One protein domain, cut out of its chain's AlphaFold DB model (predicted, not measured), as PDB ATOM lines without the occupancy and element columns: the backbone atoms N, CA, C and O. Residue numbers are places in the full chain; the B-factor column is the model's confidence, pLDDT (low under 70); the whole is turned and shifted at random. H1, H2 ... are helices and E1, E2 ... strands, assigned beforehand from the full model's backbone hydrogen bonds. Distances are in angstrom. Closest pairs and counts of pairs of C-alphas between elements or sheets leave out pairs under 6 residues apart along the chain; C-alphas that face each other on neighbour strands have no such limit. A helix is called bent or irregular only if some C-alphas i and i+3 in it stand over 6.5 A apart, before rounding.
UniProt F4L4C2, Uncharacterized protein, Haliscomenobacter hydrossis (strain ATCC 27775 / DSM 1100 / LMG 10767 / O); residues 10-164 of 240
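Overview. This is residues 10 to 164 of the 240 residues of an uncharacterized protein of Haliscomenobacter hydrossis (strain ATCC 27775 / DSM 1100 / LMG 10767 / O) (UniProt F4L4C2). A small sheet of three short parallel strands, in the order E3, E1, E4, is set among helices: H6 runs along one face of it, and H5 packs crosswise on H6. H1 follows E1 beyond one end of the strands and packs on H2 and H3; H3 and H4 fold back on each other as a hairpin whose residue 76 comes close to E3, and H7 and H8 pack on each other near H6. The printed part has 155 residues with nine named helices and four named strands, in the order E1, H1, E2, H2, E3, H3, H4, H5, H6, E4, H7, H8, H9, and its class is mostly helix. It is compact, with a radius of gyration of the C-alphas of 15.2 A and spans of 43 by 32 by 31 A.

Along the chain. E1, residues 10 to 12, begins at C-alpha 10 at (1.499, 19.520, 181.155). H1 is residues 14 to 22, 12.8 A long; E2 is residues 24 to 26; H2 is residues 31 to 38, 11.0 A long; E3 is residues 40 to 42. H3, residues 45 to 62, is the longest helix, 23.4 A from first to last C-alpha. It is irregular, with C-alphas 53 and 56 7.4 A apart, and has a kink of 60 degrees near residue 56. H4, residues 66 to 76, spans 17.5 A and is irregular too, with C-alphas 71 and 74 7.0 A apart. H5 is residues 84 to 92, and H6, residues 103 to 116, begins at C-alpha 103 at (0.277, 25.522, 163.596) and spans 19.8 A. E4 is residues 122 to 125, H7 residues 129 to 132 and H8 residues 142 to 149. H9, residues 158 to 164, ends at C-alpha 164 at (-2.502, 24.847, 191.120).

Arrangement. In the sheet, E1 is the inner strand. N 12 and O 42 of E1 and E3 are 2.9 A apart, and N 11 and O 123 of E1 and E4 are 2.8 A apart, both within hydrogen-bond range. Residues 124 to 125 of E4 also pair, parallel, with residues 155 to 156. H6 is on one face, making two layers, a sheet and a helix over it: its height over the sheet is 9.2 A, and it runs along the strands, at 4 degrees to E1 on the local plane. H5 touches H6, about perpendicular at 80 degrees, closest at the C-alphas of Thr 88 and Ala 110, 6.1 A. H3 touches H6 with residues 45 to 50 alone, closest at the C-alphas of Val 47 and Gly 104, 5.0 A, at a steep tilt of 54 degrees. H3 and H4 form a helical hairpin, at a shallow tilt of 21 degrees, opposite ways; the C-alphas of Val 59 and Gln 66 are closest, 5.9 A. H1 only grazes the sheet and touches H2 about perpendicular, 82 degrees, closest at the C-alphas of Met 20 and Trp 32, 4.8 A. H1 and H9 only just touch, with 3 pairs of C-alphas within 8 A, closest at Ser 16 and Thr 158, 6.2 A. H7 touches H8, closest at the C-alphas of Ile 132 and Leu 143, 5.0 A. E2 pairs with no named strand; its residues 24 to 26 pair antiparallel with residues 29 to 30. Every O i to N i+4 pair is within hydrogen-bond range in H1, H2, H5, H6, H8 and H9; H3 has 12 of 14, H4 has 1 of 7, beside 3 of 8 O i to N i+3 pairs, and H7 is too short for such a pair.

Size, cuts and confidence. The C-alphas of Asn 27 and Asp 93 are farthest apart, 46.5 A. The printed part has no cut and no long link. The mean pLDDT of the printed part is 77.3; 46 residues are under 70, among them residues 55 to 74, 129 to 141 and 143 to 151.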
ATOM      1  N   CYS A  10       1.859  18.190 181.636       89.69
ATOM      2  CA  CYS A  10       1.499  19.520 181.155       89.69
ATOM      3  C   CYS A  10       1.993  19.705 179.718       89.69
ATOM      4  O   CYS A  10       3.203  19.704 179.481       89.69
ATOM      5  N   MET A  11       1.066  19.864 178.772       90.88
ATOM      6  CA  MET A  11       1.357  20.244 177.389       90.88
ATOM      7  C   MET A  11       1.336  21.762 177.286       90.88
ATOM      8  O   MET A  11       0.280  22.363 177.434       90.88
ATOM      9  N   VAL A  12       2.490  22.386 177.079       90.56
ATOM     10  CA  VAL A  12       2.642  23.842 177.202       90.56
ATOM     11  C   VAL A  12       2.776  24.479 175.828       90.56
ATOM     12  O   VAL A  12       3.540  24.000 174.993       90.56
ATOM     13  N   ASP A  13       2.015  25.533 175.573       89.06
ATOM     14  CA  ASP A  13       2.132  26.356 174.371       89.06
ATOM     15  C   ASP A  13       3.337  27.318 174.440       89.06
ATOM     16  O   ASP A  13       3.861  27.609 175.518       89.06
ATOM     17  N   ALA A  14       3.793  27.824 173.290       86.50
ATOM     18  CA  ALA A  14       4.943  28.719 173.200       86.50
ATOM     19  C   ALA A  14       4.763  29.985 174.056       86.50
ATOM     20  O   ALA A  14       5.674  30.359 174.797       86.50
ATOM     21  N   ASN A  15       3.588  30.619 174.007       83.06
ATOM     22  CA  ASN A  15       3.340  31.852 174.755       83.06
ATOM     23  C   ASN A  15       3.392  31.626 176.270       83.06
ATOM     24  O   ASN A  15       4.127  32.329 176.965       83.06
ATOM     25  N   SER A  16       2.706  30.599 176.777       88.06
ATOM     26  CA  SER A  16       2.721  30.285 178.212       88.06
ATOM     27  C   SER A  16       4.104  29.876 178.686       88.06
ATOM     28  O   SER A  16       4.522  30.238 179.784       88.06
ATOM     29  N   TYR A  17       4.845  29.138 177.852       88.31
ATOM     30  CA  TYR A  17       6.240  28.817 178.126       88.31
ATOM     31  C   TYR A  17       7.049  30.094 178.384       88.31
ATOM     32  O   TYR A  17       7.774  30.174 179.379       88.31
ATOM     33  N   PHE A  18       6.908  31.105 177.523       82.19
ATOM     34  CA  PHE A  18       7.620  32.368 177.691       82.19
ATOM     35  C   PHE A  18       7.168  33.124 178.940       82.19
ATOM     36  O   PHE A  18       8.018  33.569 179.707       82.19
ATOM     37  N   TYR A  19       5.866  33.214 179.199       85.00
ATOM     38  CA  TYR A  19       5.346  33.933 180.366       85.00
ATOM     39  C   TYR A  19       5.775  33.297 181.691       85.00
ATOM     40  O   TYR A  19       6.213  33.989 182.613       85.00
ATOM     41  N   MET A  20       5.762  31.967 181.776       88.00
ATOM     42  CA  MET A  20       6.261  31.255 182.951       88.00
ATOM     43  C   MET A  20       7.770  31.427 183.162       88.00
ATOM     44  O   MET A  20       8.235  31.397 184.300       88.00
ATOM     45  N   ARG A  21       8.545  31.594 182.086       85.00
ATOM     46  CA  ARG A  21      10.005  31.766 182.149       85.00
ATOM     47  C   ARG A  21      10.451  33.157 182.582       85.00
ATOM     48  O   ARG A  21      11.565  33.287 183.063       85.00
ATOM     49  N   ILE A  22       9.622  34.173 182.392       77.94
ATOM     50  CA  ILE A  22       9.953  35.566 182.740       77.94
ATOM     51  C   ILE A  22       9.379  35.969 184.099       77.94
ATOM     52  O   ILE A  22       9.749  36.998 184.654       77.94
ATOM     53  N   THR A  23       8.444  35.172 184.619       83.12
ATOM     54  CA  THR A  23       7.849  35.382 185.937       83.12
ATOM     55  C   THR A  23       8.819  34.851 186.989       83.12
ATOM     56  O   THR A  23       8.779  33.671 187.347       83.12
ATOM     57  N   GLU A  24       9.738  35.707 187.431       82.62
ATOM     58  CA  GLU A  24      10.646  35.425 188.544       82.62
ATOM     59  C   GLU A  24       9.887  35.444 189.871       82.62
ATOM     60  O   GLU A  24       9.077  36.337 190.116       82.62
ATOM     61  N   LEU A  25      10.148  34.446 190.719       82.38
ATOM     62  CA  LEU A  25       9.508  34.319 192.027       82.38
ATOM     63  C   LEU A  25      10.521  34.578 193.145       82.38
ATOM     64  O   LEU A  25      10.528  35.636 193.760       82.38
ATOM     65  N   ASN A  26      11.413  33.622 193.404       82.69
ATOM     66  CA  ASN A  26      12.434  33.714 194.448       82.69
ATOM     67  C   ASN A  26      13.681  32.911 194.074       82.69
ATOM     68  O   ASN A  26      13.612  31.999 193.256       82.69
ATOM     69  N   ASN A  27      14.827  33.206 194.698       78.56
ATOM     70  CA  ASN A  27      16.079  32.454 194.504       78.56
ATOM     71  C   ASN A  27      16.442  32.231 193.021       78.56
ATOM     72  O   ASN A  27      16.914  31.155 192.654       78.56
ATOM     73  N   SER A  28      16.139  33.212 192.165       78.62
ATOM     74  CA  SER A  28      16.299  33.123 190.706       78.62
ATOM     75  C   SER A  28      15.525  31.972 190.036       78.62
ATOM     76  O   SER A  28      15.798  31.632 188.887       78.62
ATOM     77  N   LYS A  29      14.554  31.363 190.730       83.88
ATOM     78  CA  LYS A  29      13.599  30.421 190.150       83.88
ATOM     79  C   LYS A  29      12.448  31.172 189.505       83.88
ATOM     80  O   LYS A  29      11.839  32.070 190.090       83.88
ATOM     81  N   THR A  30      12.118  30.718 188.310       88.25
ATOM     82  CA  THR A  30      10.966  31.175 187.543       88.25
ATOM     83  C   THR A  30       9.753  30.304 187.851       88.25
ATOM     84  O   THR A  30       9.888  29.173 188.334       88.25
ATOM     85  N   LEU A  31       8.553  30.783 187.526       89.88
ATOM     86  CA  LEU A  31       7.331  29.980 187.607       89.88
ATOM     87  C   LEU A  31       7.456  28.667 186.811       89.88
ATOM     88  O   LEU A  31       6.996  27.614 187.261       89.88
ATOM     89  N   TRP A  32       8.154  28.706 185.671       90.12
ATOM     90  CA  TRP A  32       8.475  27.501 184.909       90.12
ATOM     91  C   TRP A  32       9.265  26.486 185.737       90.12
ATOM     92  O   TRP A  32       8.971  25.295 185.673       90.12
ATOM     93  N   ASP A  33      10.274  26.924 186.494       88.56
ATOM     94  CA  ASP A  33      11.128  26.006 187.252       88.56
ATOM     95  C   ASP A  33      10.320  25.294 188.342       88.56
ATOM     96  O   ASP A  33      10.453  24.085 188.512       88.56
ATOM     97  N   TYR A  34       9.390  25.996 188.994       90.38
ATOM     98  CA  TYR A  34       8.460  25.387 189.948       90.38
ATOM     99  C   TYR A  34       7.531  24.345 189.308       90.38
ATOM    100  O   TYR A  34       7.336  23.255 189.864       90.38
ATOM    101  N   LEU A  35       6.979  24.638 188.128       90.75
ATOM    102  CA  LEU A  35       6.150  23.677 187.400       90.75
ATOM    103  C   LEU A  35       6.974  22.469 186.932       90.75
ATOM    104  O   LEU A  35       6.585  21.324 187.150       90.75
ATOM    105  N   ALA A  36       8.136  22.707 186.328       88.56
ATOM    106  CA  ALA A  36       9.001  21.664 185.793       88.56
ATOM    107  C   ALA A  36       9.659  20.810 186.886       88.56
ATOM    108  O   ALA A  36       9.986  19.653 186.619       88.56
ATOM    109  N   ASP A  37       9.857  21.334 188.099       87.81
ATOM    110  CA  ASP A  37      10.351  20.586 189.262       87.81
ATOM    111  C   ASP A  37       9.273  19.680 189.869       87.81
ATOM    112  O   ASP A  37       9.595  18.622 190.413       87.81
ATOM    113  N   SER A  38       7.996  20.044 189.736       85.38
ATOM    114  CA  SER A  38       6.879  19.320 190.351       85.38
ATOM    115  C   SER A  38       6.129  18.388 189.397       85.38
ATOM    116  O   SER A  38       5.648  17.342 189.830       85.38
ATOM    117  N   GLN A  39       6.063  18.722 188.108       87.44
ATOM    118  CA  GLN A  39       5.288  18.003 187.097       87.44
ATOM    119  C   GLN A  39       6.139  17.586 185.895       87.44
ATOM    120  O   GLN A  39       7.286  18.010 185.711       87.44
ATOM    121  N   LYS A  40       5.569  16.722 185.047       88.12
ATOM    122  CA  LYS A  40       6.144  16.429 183.733       88.12
ATOM    123  C   LYS A  40       5.623  17.457 182.735       88.12
ATOM    124  O   LYS A  40       4.430  17.502 182.478       88.12
ATOM    125  N   VAL A  41       6.518  18.247 182.154       88.56
ATOM    126  CA  VAL A  41       6.180  19.278 181.162       88.56
ATOM    127  C   VAL A  41       6.719  18.898 179.788       88.56
ATOM    128  O   VAL A  41       7.846  18.394 179.680       88.56
ATOM    129  N   CYS A  42       5.920  19.131 178.751       89.88
ATOM    130  CA  CYS A  42       6.294  18.880 177.366       89.88
ATOM    131  C   CYS A  42       5.547  19.768 176.365       89.88
ATOM    132  O   CYS A  42       4.591  20.454 176.712       89.88
ATOM    133  N   PHE A  43       6.008  19.763 175.118       89.19
ATOM    134  CA  PHE A  43       5.417  20.509 174.004       89.19
ATOM    135  C   PHE A  43       5.682  19.805 172.673       89.19
ATOM    136  O   PHE A  43       6.636  19.040 172.558       89.19
ATOM    137  N   SER A  44       4.858  20.042 171.654       89.12
ATOM    138  CA  SER A  44       5.051  19.430 170.332       89.12
ATOM    139  C   SER A  44       6.373  19.843 169.667       89.12
ATOM    140  O   SER A  44       6.980  20.860 170.003       89.12
ATOM    141  N   ASN A  45       6.803  19.084 168.656       86.50
ATOM    142  CA  ASN A  45       7.992  19.422 167.867       86.50
ATOM    143  C   ASN A  45       7.864  20.749 167.098       86.50
ATOM    144  O   ASN A  45       8.876  21.411 166.853       86.50
ATOM    145  N   ILE A  46       6.640  21.148 166.730       87.75
ATOM    146  CA  ILE A  46       6.387  22.438 166.073       87.75
ATOM    147  C   ILE A  46       6.609  23.566 167.076       87.75
ATOM    148  O   ILE A  46       7.425  24.444 166.809       87.75
ATOM    149  N   VAL A  47       6.013  23.467 168.269       87.12
ATOM    150  CA  VAL A  47       6.231  24.432 169.358       87.12
ATOM    151  C   VAL A  47       7.708  24.477 169.758       87.12
ATOM    152  O   VAL A  47       8.283  25.554 169.853       87.12
ATOM    153  N   ASN A  48       8.387  23.331 169.893       87.50
ATOM    154  CA  ASN A  48       9.834  23.296 170.147       87.50
ATOM    155  C   ASN A  48      10.623  24.084 169.085       87.50
ATOM    156  O   ASN A  48      11.559  24.816 169.400       87.50
ATOM    157  N   SER A  49      10.237  23.953 167.814       84.69
ATOM    158  CA  SER A  49      10.866  24.687 166.713       84.69
ATOM    159  C   SER A  49      10.565  26.187 166.769       84.69
ATOM    160  O   SER A  49      11.452  26.995 166.494       84.69
ATOM    161  N   GLU A  50       9.352  26.580 167.158       83.75
ATOM    162  CA  GLU A  50       8.965  27.980 167.367       83.75
ATOM    163  C   GLU A  50       9.726  28.623 168.525       83.75
ATOM    164  O   GLU A  50      10.209  29.749 168.380       83.75
ATOM    165  N   LEU A  51       9.897  27.899 169.634       83.81
ATOM    166  CA  LEU A  51      10.720  28.331 170.762       83.81
ATOM    167  C   LEU A  51      12.160  28.589 170.302       83.81
ATOM    168  O   LEU A  51      12.682  29.685 170.497       83.81
ATOM    169  N   ASN A  52      12.761  27.636 169.582       80.69
ATOM    170  CA  ASN A  52      14.119  27.782 169.052       80.69
ATOM    171  C   ASN A  52      14.247  28.947 168.054       80.69
ATOM    172  O   ASN A  52      15.257  29.648 168.037       80.69
ATOM    173  N   ARG A  53      13.229  29.183 167.215       78.38
ATOM    174  CA  ARG A  53      13.234  30.279 166.231       78.38
ATOM    175  C   ARG A  53      13.101  31.651 166.890       78.38
ATOM    176  O   ARG A  53      13.680  32.622 166.398       78.38
ATOM    177  N   ASN A  54      12.325  31.742 167.966       71.94
ATOM    178  CA  ASN A  54      12.062  32.996 168.665       71.94
ATOM    179  C   ASN A  54      13.048  33.284 169.804       71.94
ATOM    180  O   ASN A  54      12.996  34.379 170.354       71.94
ATOM    181  N   ASP A  55      13.992  32.388 170.093       67.88
ATOM    182  CA  ASP A  55      15.006  32.535 171.146       67.88
ATOM    183  C   ASP A  55      15.729  33.901 171.123       67.88
ATOM    184  O   ASP A  55      15.769  34.617 172.119       67.88
ATOM    185  N   LYS A  56      16.196  34.361 169.954       64.75
ATOM    186  CA  LYS A  56      16.845  35.687 169.831       64.75
ATOM    187  C   LYS A  56      15.908  36.854 170.152       64.75
ATOM    188  O   LYS A  56      16.334  37.848 170.734       64.75
ATOM    189  N   LYS A  57      14.636  36.752 169.751       64.19
ATOM    190  CA  LYS A  57      13.621  37.768 170.066       64.19
ATOM    191  C   LYS A  57      13.274  37.733 171.550       64.19
ATOM    192  O   LYS A  57      13.066  38.785 172.136       64.19
ATOM    193  N   PHE A  58      13.264  36.547 172.147       63.66
ATOM    194  CA  PHE A  58      13.024  36.337 173.566       63.66
ATOM    195  C   PHE A  58      14.129  36.973 174.421       63.66
ATOM    196  O   PHE A  58      13.843  37.810 175.268       63.66
ATOM    197  N   VAL A  59      15.397  36.687 174.121       61.94
ATOM    198  CA  VAL A  59      16.556  37.326 174.772       61.94
ATOM    199  C   VAL A  59      16.450  38.852 174.734       61.94
ATOM    200  O   VAL A  59      16.632  39.516 175.753       61.94
ATOM    201  N   ALA A  60      16.086  39.415 173.578       60.38
ATOM    202  CA  ALA A  60      15.943  40.858 173.411       60.38
ATOM    203  C   ALA A  60      14.733  41.449 174.159       60.38
ATOM    204  O   ALA A  60      14.835  42.531 174.731       60.38
ATOM    205  N   TYR A  61      13.587  40.762 174.151       55.91
ATOM    206  CA  TYR A  61      12.346  41.263 174.747       55.91
ATOM    207  C   TYR A  61      12.341  41.149 176.279       55.91
ATOM    208  O   TYR A  61      11.711  41.959 176.958       55.91
ATOM    209  N   TYR A  62      13.070  40.168 176.815       56.28
ATOM    210  CA  TYR A  62      12.999  39.782 178.223       56.28
ATOM    211  C   TYR A  62      14.329  39.891 178.978       56.28
ATOM    212  O   TYR A  62      14.366  39.579 180.159       56.28
ATOM    213  N   GLN A  63      15.402  40.362 178.329       57.88
ATOM    214  CA  GLN A  63      16.726  40.589 178.937       57.88
ATOM    215  C   GLN A  63      17.352  39.338 179.592       57.88
ATOM    216  O   GLN A  63      18.176  39.448 180.496       57.88
ATOM    217  N   ILE A  64      16.995  38.143 179.118       57.69
ATOM    218  CA  ILE A  64      17.518  36.862 179.619       57.69
ATOM    219  C   ILE A  64      18.776  36.461 178.834       57.69
ATOM    220  O   ILE A  64      18.871  36.695 177.631       57.69
ATOM    221  N   THR A  65      19.743  35.807 179.479       49.62
ATOM    222  CA  THR A  65      20.953  35.277 178.830       49.62
ATOM    223  C   THR A  65      20.658  34.084 177.907       49.62
ATOM    224  O   THR A  65      20.163  33.037 178.321       49.62
ATOM    225  N   GLN A  66      21.054  34.211 176.636       48.19
ATOM    226  CA  GLN A  66      20.766  33.262 175.549       48.19
ATOM    227  C   GLN A  66      21.241  31.814 175.796       48.19
ATOM    228  O   GLN A  66      20.601  30.851 175.372       48.19
ATOM    229  N   SER A  67      22.356  31.627 176.507       45.22
ATOM    230  CA  SER A  67      22.945  30.301 176.750       45.22
ATOM    231  C   SER A  67      22.125  29.414 177.692       45.22
ATOM    232  O   SER A  67      22.252  28.189 177.637       45.22
ATOM    233  N   GLU A  68      21.291  30.003 178.553       52.84
ATOM    234  CA  GLU A  68      20.415  29.249 179.456       52.84
ATOM    235  C   GLU A  68      19.128  28.765 178.783       52.84
ATOM    236  O   GLU A  68      18.577  27.730 179.164       52.84
ATOM    237  N   VAL A  69      18.671  29.496 177.769       53.25
ATOM    238  CA  VAL A  69      17.390  29.282 177.090       53.25
ATOM    239  C   VAL A  69      17.497  28.070 176.147       53.25
ATOM    240  O   VAL A  69      16.802  27.067 176.334       53.25
ATOM    241  N   ILE A  70      18.506  28.059 175.263       49.44
ATOM    242  CA  ILE A  70      18.713  27.024 174.229       49.44
ATOM    243  C   ILE A  70      18.918  25.609 174.803       49.44
ATOM    244  O   ILE A  70      18.380  24.635 174.271       49.44
ATOM    245  N   LYS A  71      19.671  25.450 175.904       50.72
ATOM    246  CA  LYS A  71      19.961  24.115 176.474       50.72
ATOM    247  C   LYS A  71      18.744  23.446 177.120       50.72
ATOM    248  O   LYS A  71      18.785  22.243 177.378       50.72
ATOM    249  N   ARG A  72      17.676  24.198 177.413       56.56
ATOM    250  CA  ARG A  72      16.535  23.703 178.196       56.56
ATOM    251  C   ARG A  72      15.350  23.255 177.327       56.56
ATOM    252  O   ARG A  72      14.601  22.401 177.790       56.56
ATOM    253  N   HIS A  73      15.184  23.735 176.088       67.06
ATOM    254  CA  HIS A  73      13.996  23.415 175.270       67.06
ATOM    255  C   HIS A  73      13.930  21.956 174.800       67.06
ATOM    256  O   HIS A  73      12.930  21.275 175.014       67.06
ATOM    257  N   SER A  74      15.006  21.434 174.206       60.88
ATOM    258  CA  SER A  74      14.989  20.111 173.557       60.88
ATOM    259  C   SER A  74      14.606  18.965 174.501       60.88
ATOM    260  O   SER A  74      13.977  17.999 174.078       60.88
ATOM    261  N   LYS A  75      14.913  19.098 175.797       72.69
ATOM    262  CA  LYS A  75      14.573  18.119 176.841       72.69
ATOM    263  C   LYS A  75      13.062  17.912 177.019       72.69
ATOM    264  O   LYS A  75      12.651  16.863 177.511       72.69
ATOM    265  N   HIS A  76      12.252  18.903 176.659       78.94
ATOM    266  CA  HIS A  76      10.805  18.900 176.865       78.94
ATOM    267  C   HIS A  76      10.016  18.631 175.573       78.94
ATOM    268  O   HIS A  76       8.788  18.572 175.609       78.94
ATOM    269  N   ALA A  77      10.691  18.419 174.440       78.12
ATOM    270  CA  ALA A  77      10.019  18.076 173.194       78.12
ATOM    271  C   ALA A  77       9.278  16.729 173.314       78.12
ATOM    272  O   ALA A  77       9.821  15.726 173.786       78.12
ATOM    273  N   TYR A  78       8.014  16.718 172.900       79.94
ATOM    274  CA  TYR A  78       7.165  15.540 172.891       79.94
ATOM    275  C   TYR A  78       7.464  14.684 171.664       79.94
ATOM    276  O   TYR A  78       7.331  15.119 170.518       79.94
ATOM    277  N   ASN A  79       7.792  13.424 171.926       78.56
ATOM    278  CA  ASN A  79       7.932  12.411 170.895       78.56
ATOM    279  C   ASN A  79       6.588  11.717 170.696       78.56
ATOM    280  O   ASN A  79       6.152  10.946 171.552       78.56
ATOM    281  N   PHE A  80       5.944  11.984 169.561       74.56
ATOM    282  CA  PHE A  80       4.703  11.311 169.205       74.56
ATOM    283  C   PHE A  80       4.913   9.804 169.071       74.56
ATOM    284  O   PHE A  80       5.881   9.357 168.451       74.56
ATOM    285  N   LYS A  81       3.971   9.012 169.602       68.69
ATOM    286  CA  LYS A  81       3.958   7.567 169.332       68.69
ATOM    287  C   LYS A  81       3.445   7.265 167.928       68.69
ATOM    288  O   LYS A  81       3.944   6.360 167.267       68.69
ATOM    289  N   LYS A  82       2.437   8.015 167.477       67.94
ATOM    290  CA  LYS A  82       1.944   7.976 166.094       67.94
ATOM    291  C   LYS A  82       2.734   8.957 165.230       67.94
ATOM    292  O   LYS A  82       3.271   9.934 165.726       67.94
ATOM    293  N   ASN A  83       2.795   8.730 163.919       77.88
ATOM    294  CA  ASN A  83       3.387   9.720 163.018       77.88
ATOM    295  C   ASN A  83       2.606  11.042 163.152       77.88
ATOM    296  O   ASN A  83       1.410  11.071 162.855       77.88
ATOM    297  N   GLN A  84       3.283  12.102 163.608       80.50
ATOM    298  CA  GLN A  84       2.687  13.415 163.854       80.50
ATOM    299  C   GLN A  84       1.881  13.900 162.646       80.50
ATOM    300  O   GLN A  84       0.730  14.282 162.808       80.50
ATOM    301  N   THR A  85       2.441  13.791 161.438       83.88
ATOM    302  CA  THR A  85       1.780  14.194 160.192       83.88
ATOM    303  C   THR A  85       0.481  13.434 159.957       83.88
ATOM    304  O   THR A  85      -0.512  14.031 159.561       83.88
ATOM    305  N   LYS A  86       0.455  12.122 160.227       84.75
ATOM    306  CA  LYS A  86      -0.774  11.326 160.081       84.75
ATOM    307  C   LYS A  86      -1.844  11.753 161.082       84.75
ATOM    308  O   LYS A  86      -3.016  11.784 160.732       84.75
ATOM    309  N   LEU A  87      -1.448  12.053 162.318       83.69
ATOM    310  CA  LEU A  87      -2.388  12.449 163.361       83.69
ATOM    311  C   LEU A  87      -2.956  13.848 163.107       83.69
ATOM    312  O   LEU A  87      -4.162  14.032 163.211       83.69
ATOM    313  N   THR A  88      -2.114  14.813 162.735       84.88
ATOM    314  CA  THR A  88      -2.574  16.168 162.404       84.88
ATOM    315  C   THR A  88      -3.452  16.170 161.157       84.88
ATOM    316  O   THR A  88      -4.484  16.829 161.165       84.88
ATOM    317  N   LEU A  89      -3.112  15.368 160.139       87.25
ATOM    318  CA  LEU A  89      -3.947  15.206 158.947       87.25
ATOM    319  C   LEU A  89      -5.314  14.607 159.300       87.25
ATOM    320  O   LEU A  89      -6.331  15.095 158.834       87.25
ATOM    321  N   ALA A  90      -5.360  13.591 160.164       84.69
ATOM    322  CA  ALA A  90      -6.625  12.979 160.574       84.69
ATOM    323  C   ALA A  90      -7.513  13.909 161.419       84.69
ATOM    324  O   ALA A  90      -8.733  13.779 161.380       84.69
ATOM    325  N   LEU A  91      -6.916  14.807 162.210       84.31
ATOM    326  CA  LEU A  91      -7.653  15.713 163.097       84.31
ATOM    327  C   LEU A  91      -8.080  17.016 162.412       84.31
ATOM    328  O   LEU A  91      -9.107  17.577 162.780       84.31
ATOM    329  N   PHE A  92      -7.287  17.510 161.459       85.81
ATOM    330  CA  PHE A  92      -7.437  18.861 160.905       85.81
ATOM    331  C   PHE A  92      -7.512  18.908 159.378       85.81
ATOM    332  O   PHE A  92      -7.608  19.996 158.824       85.81
ATOM    333  N   ASP A  93      -7.446  17.755 158.710       85.50
ATOM    334  CA  ASP A  93      -7.418  17.636 157.246       85.50
ATOM    335  C   ASP A  93      -6.267  18.425 156.584       85.50
ATOM    336  O   ASP A  93      -6.345  18.872 155.443       85.50
ATOM    337  N   GLU A  94      -5.153  18.601 157.307       85.50
ATOM    338  CA  GLU A  94      -3.981  19.328 156.813       85.50
ATOM    339  C   GLU A  94      -2.642  18.810 157.372       85.50
ATOM    340  O   GLU A  94      -2.543  18.195 158.442       85.50
ATOM    341  N   ILE A  95      -1.565  19.092 156.632       86.44
ATOM    342  CA  ILE A  95      -0.181  18.855 157.060       86.44
ATOM    343  C   ILE A  95       0.353  20.140 157.688       86.44
ATOM    344  O   ILE A  95       0.651  21.093 156.974       86.44
ATOM    345  N   ILE A  96       0.542  20.124 159.005       86.62
ATOM    346  CA  ILE A  96       1.011  21.284 159.768       86.62
ATOM    347  C   ILE A  96       2.533  21.423 159.689       86.62
ATOM    348  O   ILE A  96       3.275  20.464 159.930       86.62
ATOM    349  N   LYS A  97       2.998  22.641 159.417       84.56
ATOM    350  CA  LYS A  97       4.405  23.046 159.359       84.56
ATOM    351  C   LYS A  97       4.667  24.262 160.251       84.56
ATOM    352  O   LYS A  97       3.768  24.979 160.677       84.56
ATOM    353  N   VAL A  98       5.948  24.499 160.539       80.50
ATOM    354  CA  VAL A  98       6.386  25.660 161.326       80.50
ATOM    355  C   VAL A  98       6.054  26.951 160.578       80.50
ATOM    356  O   VAL A  98       6.514  27.150 159.455       80.50
ATOM    357  N   GLY A  99       5.337  27.859 161.242       79.38
ATOM    358  CA  GLY A  99       4.911  29.140 160.671       79.38
ATOM    359  C   GLY A  99       3.541  29.110 159.994       79.38
ATOM    360  O   GLY A  99       3.080  30.169 159.568       79.38
ATOM    361  N   ASP A 100       2.888  27.947 159.924       82.94
ATOM    362  CA  ASP A 100       1.482  27.872 159.534       82.94
ATOM    363  C   ASP A 100       0.605  28.579 160.572       82.94
ATOM    364  O   ASP A 100       0.932  28.659 161.761       82.94
ATOM    365  N   LYS A 101      -0.540  29.090 160.118       80.81
ATOM    366  CA  LYS A 101      -1.506  29.746 160.997       80.81
ATOM    367  C   LYS A 101      -2.041  28.746 162.030       80.81
ATOM    368  O   LYS A 101      -2.600  27.711 161.662       80.81
ATOM    369  N   ASP A 102      -1.902  29.102 163.305       80.56
ATOM    370  CA  ASP A 102      -2.280  28.287 164.467       80.56
ATOM    371  C   ASP A 102      -1.565  26.909 164.496       80.56
ATOM    372  O   ASP A 102      -2.058  25.930 165.064       80.56
ATOM    373  N   GLY A 103      -0.424  26.791 163.797       85.19
ATOM    374  CA  GLY A 103       0.277  25.522 163.596       85.19
ATOM    375  C   GLY A 103       0.870  24.958 164.888       85.19
ATOM    376  O   GLY A 103       0.776  23.750 165.132       85.19
ATOM    377  N   GLY A 104       1.435  25.820 165.736       85.50
ATOM    378  CA  GLY A 104       1.920  25.454 167.065       85.50
ATOM    379  C   GLY A 104       0.800  24.864 167.919       85.50
ATOM    380  O   GLY A 104       0.921  23.736 168.405       85.50
ATOM    381  N   GLU A 105      -0.328  25.564 168.007       85.19
ATOM    382  CA  GLU A 105      -1.501  25.212 168.805       85.19
ATOM    383  C   GLU A 105      -2.099  23.878 168.365       85.19
ATOM    384  O   GLU A 105      -2.286  22.982 169.194       85.19
ATOM    385  N   LYS A 106      -2.336  23.710 167.058       86.56
ATOM    386  CA  LYS A 106      -2.875  22.477 166.472       86.56
ATOM    387  C   LYS A 106      -1.938  21.286 166.677       86.56
ATOM    388  O   LYS A 106      -2.377  20.207 167.080       86.56
ATOM    389  N   ALA A 107      -0.633  21.460 166.451       88.00
ATOM    390  CA  ALA A 107       0.344  20.397 166.679       88.00
ATOM    391  C   ALA A 107       0.446  20.019 168.165       88.00
ATOM    392  O   ALA A 107       0.564  18.837 168.501       88.00
ATOM    393  N   ASN A 108       0.381  21.004 169.064       88.25
ATOM    394  CA  ASN A 108       0.381  20.771 170.504       88.25
ATOM    395  C   ASN A 108      -0.914  20.097 170.972       88.25
ATOM    396  O   ASN A 108      -0.869  19.222 171.832       88.25
ATOM    397  N   TRP A 109      -2.054  20.443 170.370       87.25
ATOM    398  CA  TRP A 109      -3.342  19.801 170.630       87.25
ATOM    399  C   TRP A 109      -3.337  18.335 170.194       87.25
ATOM    400  O   TRP A 109      -3.702  17.455 170.969       87.25
ATOM    401  N   ALA A 110      -2.820  18.042 168.996       87.75
ATOM    402  CA  ALA A 110      -2.638  16.669 168.532       87.75
ATOM    403  C   ALA A 110      -1.729  15.861 169.476       87.75
ATOM    404  O   ALA A 110      -2.030  14.709 169.785       87.75
ATOM    405  N   ALA A 111      -0.642  16.461 169.974       87.94
ATOM    406  CA  ALA A 111       0.224  15.830 170.972       87.94
ATOM    407  C   ALA A 111      -0.507  15.579 172.301       87.94
ATOM    408  O   ALA A 111      -0.337  14.517 172.904       87.94
ATOM    409  N   ALA A 112      -1.343  16.519 172.743       87.69
ATOM    410  CA  ALA A 112      -2.151  16.370 173.945       87.69
ATOM    411  C   ALA A 112      -3.174  15.232 173.811       87.69
ATOM    412  O   ALA A 112      -3.266  14.391 174.703       87.69
ATOM    413  N   ILE A 113      -3.856  15.124 172.666       85.75
ATOM    414  CA  ILE A 113      -4.759  14.005 172.362       85.75
ATOM    415  C   ILE A 113      -3.993  12.673 172.337       85.75
ATOM    416  O   ILE A 113      -4.399  11.725 173.012       85.75
ATOM    417  N   ASP A 114      -2.870  12.589 171.608       86.06
ATOM    418  CA  ASP A 114      -2.035  11.375 171.560       86.06
ATOM    419  C   ASP A 114      -1.597  10.947 172.965       86.06
ATOM    420  O   ASP A 114      -1.603   9.759 173.286       86.06
ATOM    421  N   THR A 115      -1.265  11.919 173.818       84.06
ATOM    422  CA  THR A 115      -0.841  11.679 175.198       84.06
ATOM    423  C   THR A 115      -1.994  11.249 176.097       84.06
ATOM    424  O   THR A 115      -1.810  10.333 176.896       84.06
ATOM    425  N   PHE A 116      -3.175  11.858 175.975       82.62
ATOM    426  CA  PHE A 116      -4.345  11.525 176.792       82.62
ATOM    427  C   PHE A 116      -4.740  10.049 176.647       82.62
ATOM    428  O   PHE A 116      -4.966   9.351 177.635       82.62
ATOM    429  N   PHE A 117      -4.704   9.517 175.422       77.62
ATOM    430  CA  PHE A 117      -4.960   8.091 175.181       77.62
ATOM    431  C   PHE A 117      -3.903   7.156 175.795       77.62
ATOM    432  O   PHE A 117      -4.108   5.945 175.859       77.62
ATOM    433  N   GLN A 118      -2.774   7.693 176.257       73.69
ATOM    434  CA  GLN A 118      -1.682   6.941 176.873       73.69
ATOM    435  C   GLN A 118      -1.559   7.191 178.383       73.69
ATOM    436  O   GLN A 118      -0.967   6.371 179.087       73.69
ATOM    437  N   ARG A 119      -2.059   8.328 178.883       66.31
ATOM    438  CA  ARG A 119      -1.967   8.785 180.276       66.31
ATOM    439  C   ARG A 119      -3.234   9.564 180.641       66.31
ATOM    440  O   ARG A 119      -3.602  10.497 179.945       66.31
ATOM    441  N   LYS A 120      -3.859   9.229 181.775       63.19
ATOM    442  CA  LYS A 120      -5.181   9.768 182.158       63.19
ATOM    443  C   LYS A 120      -5.186  11.221 182.656       63.19
ATOM    444  O   LYS A 120      -6.255  11.811 182.719       63.19
ATOM    445  N   GLN A 121      -4.044  11.782 183.050       76.19
ATOM    446  CA  GLN A 121      -3.977  13.103 183.685       76.19
ATOM    447  C   GLN A 121      -3.078  14.037 182.873       76.19
ATOM    448  O   GLN A 121      -1.848  13.930 182.896       76.19
ATOM    449  N   LEU A 122      -3.719  14.927 182.118       84.69
ATOM    450  CA  LEU A 122      -3.083  15.921 181.261       84.69
ATOM    451  C   LEU A 122      -3.683  17.298 181.545       84.69
ATOM    452  O   LEU A 122      -4.863  17.387 181.861       84.69
ATOM    453  N   ALA A 123      -2.879  18.349 181.436       86.81
ATOM    454  CA  ALA A 123      -3.352  19.729 181.366       86.81
ATOM    455  C   ALA A 123      -2.719  20.397 180.142       86.81
ATOM    456  O   ALA A 123      -1.526  20.216 179.886       86.81
ATOM    457  N   TYR A 124      -3.507  21.143 179.375       87.75
ATOM    458  CA  TYR A 124      -3.005  21.932 178.253       87.75
ATOM    459  C   TYR A 124      -2.852  23.381 178.700       87.75
ATOM    460  O   TYR A 124      -3.831  23.989 179.112       87.75
ATOM    461  N   ILE A 125      -1.646  23.937 178.644       90.12
ATOM    462  CA  ILE A 125      -1.354  25.269 179.172       90.12
ATOM    463  C   ILE A 125      -1.196  26.265 178.022       90.12
ATOM    464  O   ILE A 125      -0.182  26.237 177.320       90.12
ATOM    465  N   SER A 126      -2.153  27.179 177.859       88.75
ATOM    466  CA  SER A 126      -2.115  28.267 176.873       88.75
ATOM    467  C   SER A 126      -2.547  29.596 177.497       88.75
ATOM    468  O   SER A 126      -3.529  29.657 178.230       88.75
ATOM    469  N   ASP A 127      -1.812  30.662 177.197       82.56
ATOM    470  CA  ASP A 127      -2.186  32.051 177.494       82.56
ATOM    471  C   ASP A 127      -2.612  32.812 176.223       82.56
ATOM    472  O   ASP A 127      -2.762  34.034 176.237       82.56
ATOM    473  N   GLU A 128      -2.765  32.117 175.091       76.31
ATOM    474  CA  GLU A 128      -3.169  32.735 173.831       76.31
ATOM    475  C   GLU A 128      -4.698  32.834 173.762       76.31
ATOM    476  O   GLU A 128      -5.402  31.894 173.382       76.31
ATOM    477  N   ASP A 129      -5.216  34.020 174.081       68.06
ATOM    478  CA  ASP A 129      -6.638  34.359 173.957       68.06
ATOM    479  C   ASP A 129      -7.192  34.070 172.552       68.06
ATOM    480  O   ASP A 129      -8.375  33.767 172.399       68.06
ATOM    481  N   ARG A 130      -6.376  34.177 171.490       65.88
ATOM    482  CA  ARG A 130      -6.824  33.837 170.127       65.88
ATOM    483  C   ARG A 130      -6.999  32.339 169.922       65.88
ATOM    484  O   ARG A 130      -7.814  31.961 169.090       65.88
ATOM    485  N   ALA A 131      -6.253  31.518 170.650       66.94
ATOM    486  CA  ALA A 131      -6.335  30.071 170.586       66.94
ATOM    487  C   ALA A 131      -7.507  29.575 171.434       66.94
ATOM    488  O   ALA A 131      -8.319  28.802 170.943       66.94
ATOM    489  N   ILE A 132      -7.653  30.076 172.663       66.06
ATOM    490  CA  ILE A 132      -8.722  29.689 173.605       66.06
ATOM    491  C   ILE A 132     -10.070  30.337 173.248       66.06
ATOM    492  O   ILE A 132     -11.133  29.823 173.592       66.06
ATOM    493  N   GLY A 133     -10.036  31.440 172.505       55.38
ATOM    494  CA  GLY A 133     -11.193  32.253 172.171       55.38
ATOM    495  C   GLY A 133     -11.314  33.455 173.096       55.38
ATOM    496  O   GLY A 133     -11.081  33.386 174.301       55.38
ATOM    497  N   ASN A 134     -11.716  34.582 172.516       52.97
ATOM    498  CA  ASN A 134     -11.872  35.834 173.235       52.97
ATOM    499  C   ASN A 134     -13.361  36.193 173.272       52.97
ATOM    500  O   ASN A 134     -13.932  36.655 172.278       52.97
ATOM    501  N   SER A 135     -13.987  35.979 174.432       42.62
ATOM    502  CA  SER A 135     -15.409  36.269 174.659       42.62
ATOM    503  C   SER A 135     -15.758  37.743 174.423       42.62
ATOM    504  O   SER A 135     -16.865  38.047 173.987       42.62
ATOM    505  N   LEU A 136     -14.800  38.655 174.621       39.84
ATOM    506  CA  LEU A 136     -14.979  40.097 174.425       39.84
ATOM    507  C   LEU A 136     -14.911  40.512 172.949       39.84
ATOM    508  O   LEU A 136     -15.530  41.499 172.562       39.84
ATOM    509  N   LYS A 137     -14.194  39.760 172.105       45.31
ATOM    510  CA  LYS A 137     -14.078  40.025 170.659       45.31
ATOM    511  C   LYS A 137     -15.036  39.189 169.806       45.31
ATOM    512  O   LYS A 137     -14.938  39.258 168.584       45.31
ATOM    513  N   LYS A 138     -15.932  38.404 170.427       48.28
ATOM    514  CA  LYS A 138     -16.818  37.432 169.750       48.28
ATOM    515  C   LYS A 138     -16.067  36.591 168.708       48.28
ATOM    516  O   LYS A 138     -16.575  36.329 167.621       48.28
ATOM    517  N   ARG A 139     -14.820  36.236 169.022       53.22
ATOM    518  CA  ARG A 139     -13.975  35.431 168.148       53.22
ATOM    519  C   ARG A 139     -13.704  34.123 168.854       53.22
ATOM    520  O   ARG A 139     -13.033  34.111 169.889       53.22
ATOM    521  N   ASP A 140     -14.236  33.056 168.284       59.06
ATOM    522  CA  ASP A 140     -13.934  31.711 168.730       59.06
ATOM    523  C   ASP A 140     -12.510  31.377 168.289       59.06
ATOM    524  O   ASP A 140     -12.098  31.639 167.154       59.06
ATOM    525  N   GLY A 141     -11.713  30.951 169.262       65.50
ATOM    526  CA  GLY A 141     -10.363  30.482 169.024       65.50
ATOM    527  C   GLY A 141     -10.400  29.015 168.651       65.50
ATOM    528  O   GLY A 141     -11.330  28.308 169.038       65.50
ATOM    529  N   PHE A 142      -9.388  28.549 167.923       71.44
ATOM    530  CA  PHE A 142      -9.322  27.159 167.471       71.44
ATOM    531  C   PHE A 142      -9.536  26.155 168.620       71.44
ATOM    532  O   PHE A 142     -10.310  25.212 168.479       71.44
ATOM    533  N   LEU A 143      -8.916  26.378 169.783       68.88
ATOM    534  CA  LEU A 143      -9.062  25.498 170.939       68.88
ATOM    535  C   LEU A 143     -10.481  25.530 171.511       68.88
ATOM    536  O   LEU A 143     -10.899  24.526 172.062       68.88
ATOM    537  N   LYS A 144     -11.255  26.611 171.366       67.38
ATOM    538  CA  LYS A 144     -12.625  26.681 171.901       67.38
ATOM    539  C   LYS A 144     -13.541  25.631 171.272       67.38
ATOM    540  O   LYS A 144     -14.210  24.890 171.993       67.38
ATOM    541  N   ASP A 145     -13.522  25.541 169.945       65.25
ATOM    542  CA  ASP A 145     -14.320  24.566 169.193       65.25
ATOM    543  C   ASP A 145     -13.849  23.137 169.489       65.25
ATOM    544  O   ASP A 145     -14.642  22.199 169.617       65.25
ATOM    545  N   GLN A 146     -12.538  22.975 169.680       67.56
ATOM    546  CA  GLN A 146     -11.944  21.690 170.020       67.56
ATOM    547  C   GLN A 146     -12.226  21.262 171.466       67.56
ATOM    548  O   GLN A 146     -12.470  20.083 171.682       67.56
ATOM    549  N   ILE A 147     -12.267  22.175 172.444       66.75
ATOM    550  CA  ILE A 147     -12.651  21.882 173.838       66.75
ATOM    551  C   ILE A 147     -14.086  21.363 173.888       66.75
ATOM    552  O   ILE A 147     -14.357  20.382 174.576       66.75
ATOM    553  N   ALA A 148     -15.000  22.008 173.156       64.06
ATOM    554  CA  ALA A 148     -16.397  21.587 173.102       64.06
ATOM    555  C   ALA A 148     -16.546  20.181 172.499       64.06
ATOM    556  O   ALA A 148     -17.393  19.404 172.934       64.06
ATOM    557  N   THR A 149     -15.692  19.845 171.529       66.31
ATOM    558  CA  THR A 149     -15.703  18.547 170.842       66.31
ATOM    559  C   THR A 149     -14.933  17.465 171.617       66.31
ATOM    560  O   THR A 149     -15.289  16.289 171.567       66.31
ATOM    561  N   PHE A 150     -13.898  17.850 172.368       66.00
ATOM    562  CA  PHE A 150     -12.954  16.959 173.045       66.00
ATOM    563  C   PHE A 150     -12.584  17.469 174.455       66.00
ATOM    564  O   PHE A 150     -11.443  17.883 174.689       66.00
ATOM    565  N   PRO A 151     -13.502  17.396 175.441       69.81
ATOM    566  CA  PRO A 151     -13.277  17.877 176.809       69.81
ATOM    567  C   PRO A 151     -12.462  16.877 177.653       69.81
ATOM    568  O   PRO A 151     -12.808  16.561 178.789       69.81
ATOM    569  N   PHE A 152     -11.396  16.307 177.085       71.12
ATOM    570  CA  PHE A 152     -10.630  15.222 177.707       71.12
ATOM    571  C   PHE A 152      -9.751  15.683 178.871       71.12
ATOM    572  O   PHE A 152      -9.494  14.922 179.803       71.12
ATOM    573  N   PHE A 153      -9.267  16.919 178.808       77.62
ATOM    574  CA  PHE A 153      -8.352  17.499 179.781       77.62
ATOM    575  C   PHE A 153      -8.624  18.997 179.940       77.62
ATOM    576  O   PHE A 153      -9.098  19.638 178.998       77.62
ATOM    577  N   PRO A 154      -8.333  19.577 181.118       81.88
ATOM    578  CA  PRO A 154      -8.471  21.009 181.321       81.88
ATOM    579  C   PRO A 154      -7.478  21.796 180.460       81.88
ATOM    580  O   PRO A 154      -6.332  21.378 180.256       81.88
ATOM    581  N   ILE A 155      -7.919  22.976 180.020       85.06
ATOM    582  CA  ILE A 155      -7.029  24.032 179.545       85.06
ATOM    583  C   ILE A 155      -6.766  24.984 180.705       85.06
ATOM    584  O   ILE A 155      -7.706  25.481 181.321       85.06
ATOM    585  N   TRP A 156      -5.493  25.211 181.001       89.00
ATOM    586  CA  TRP A 156      -5.019  26.156 182.002       89.00
ATOM    587  C   TRP A 156      -4.336  27.327 181.314       89.00
ATOM    588  O   TRP A 156      -3.675  27.158 180.293       89.00
ATOM    589  N   ASN A 157      -4.440  28.507 181.905       89.38
ATOM    590  CA  ASN A 157      -3.509  29.593 181.626       89.38
ATOM    591  C   ASN A 157      -2.387  29.618 182.684       89.38
ATOM    592  O   ASN A 157      -2.344  28.796 183.614       89.38
ATOM    593  N   THR A 158      -1.449  30.554 182.561       90.62
ATOM    594  CA  THR A 158      -0.353  30.669 183.531       90.62
ATOM    595  C   THR A 158      -0.861  31.063 184.929       90.62
ATOM    596  O   THR A 158      -0.303  30.608 185.929       90.62
ATOM    597  N   PHE A 159      -1.968  31.806 185.053       92.31
ATOM    598  CA  PHE A 159      -2.578  32.080 186.361       92.31
ATOM    599  C   PHE A 159      -3.159  30.824 187.027       92.31
ATOM    600  O   PHE A 159      -2.959  30.612 188.223       92.31
ATOM    601  N   ASP A 160      -3.836  29.958 186.271       92.44
ATOM    602  CA  ASP A 160      -4.364  28.686 186.778       92.44
ATOM    603  C   ASP A 160      -3.224  27.771 187.249       92.44
ATOM    604  O   ASP A 160      -3.347  27.076 188.258       92.44
ATOM    605  N   THR A 161      -2.074  27.843 186.571       92.12
ATOM    606  CA  THR A 161      -0.844  27.158 186.986       92.12
ATOM    607  C   THR A 161      -0.357  27.651 188.353       92.12
ATOM    608  O   THR A 161      -0.011  26.832 189.205       92.12
ATOM    609  N   ILE A 162      -0.374  28.966 188.606       93.94
ATOM    610  CA  ILE A 162      -0.015  29.533 189.917       93.94
ATOM    611  C   ILE A 162      -0.965  29.014 191.003       93.94
ATOM    612  O   ILE A 162      -0.504  28.512 192.031       93.94
ATOM    613  N   LEU A 163      -2.280  29.076 190.760       94.25
ATOM    614  CA  LEU A 163      -3.282  28.568 191.704       94.25
ATOM    615  C   LEU A 163      -3.078  27.076 191.998       94.25
ATOM    616  O   LEU A 163      -3.153  26.664 193.156       94.25
ATOM    617  N   TYR A 164      -2.784  26.274 190.973       92.69
ATOM    618  CA  TYR A 164      -2.502  24.847 191.120       92.69
ATOM    619  C   TYR A 164      -1.265  24.591 191.988       92.69
ATOM    620  O   TYR A 164      -1.326  23.811 192.940       92.69
TER     621      TYR A 164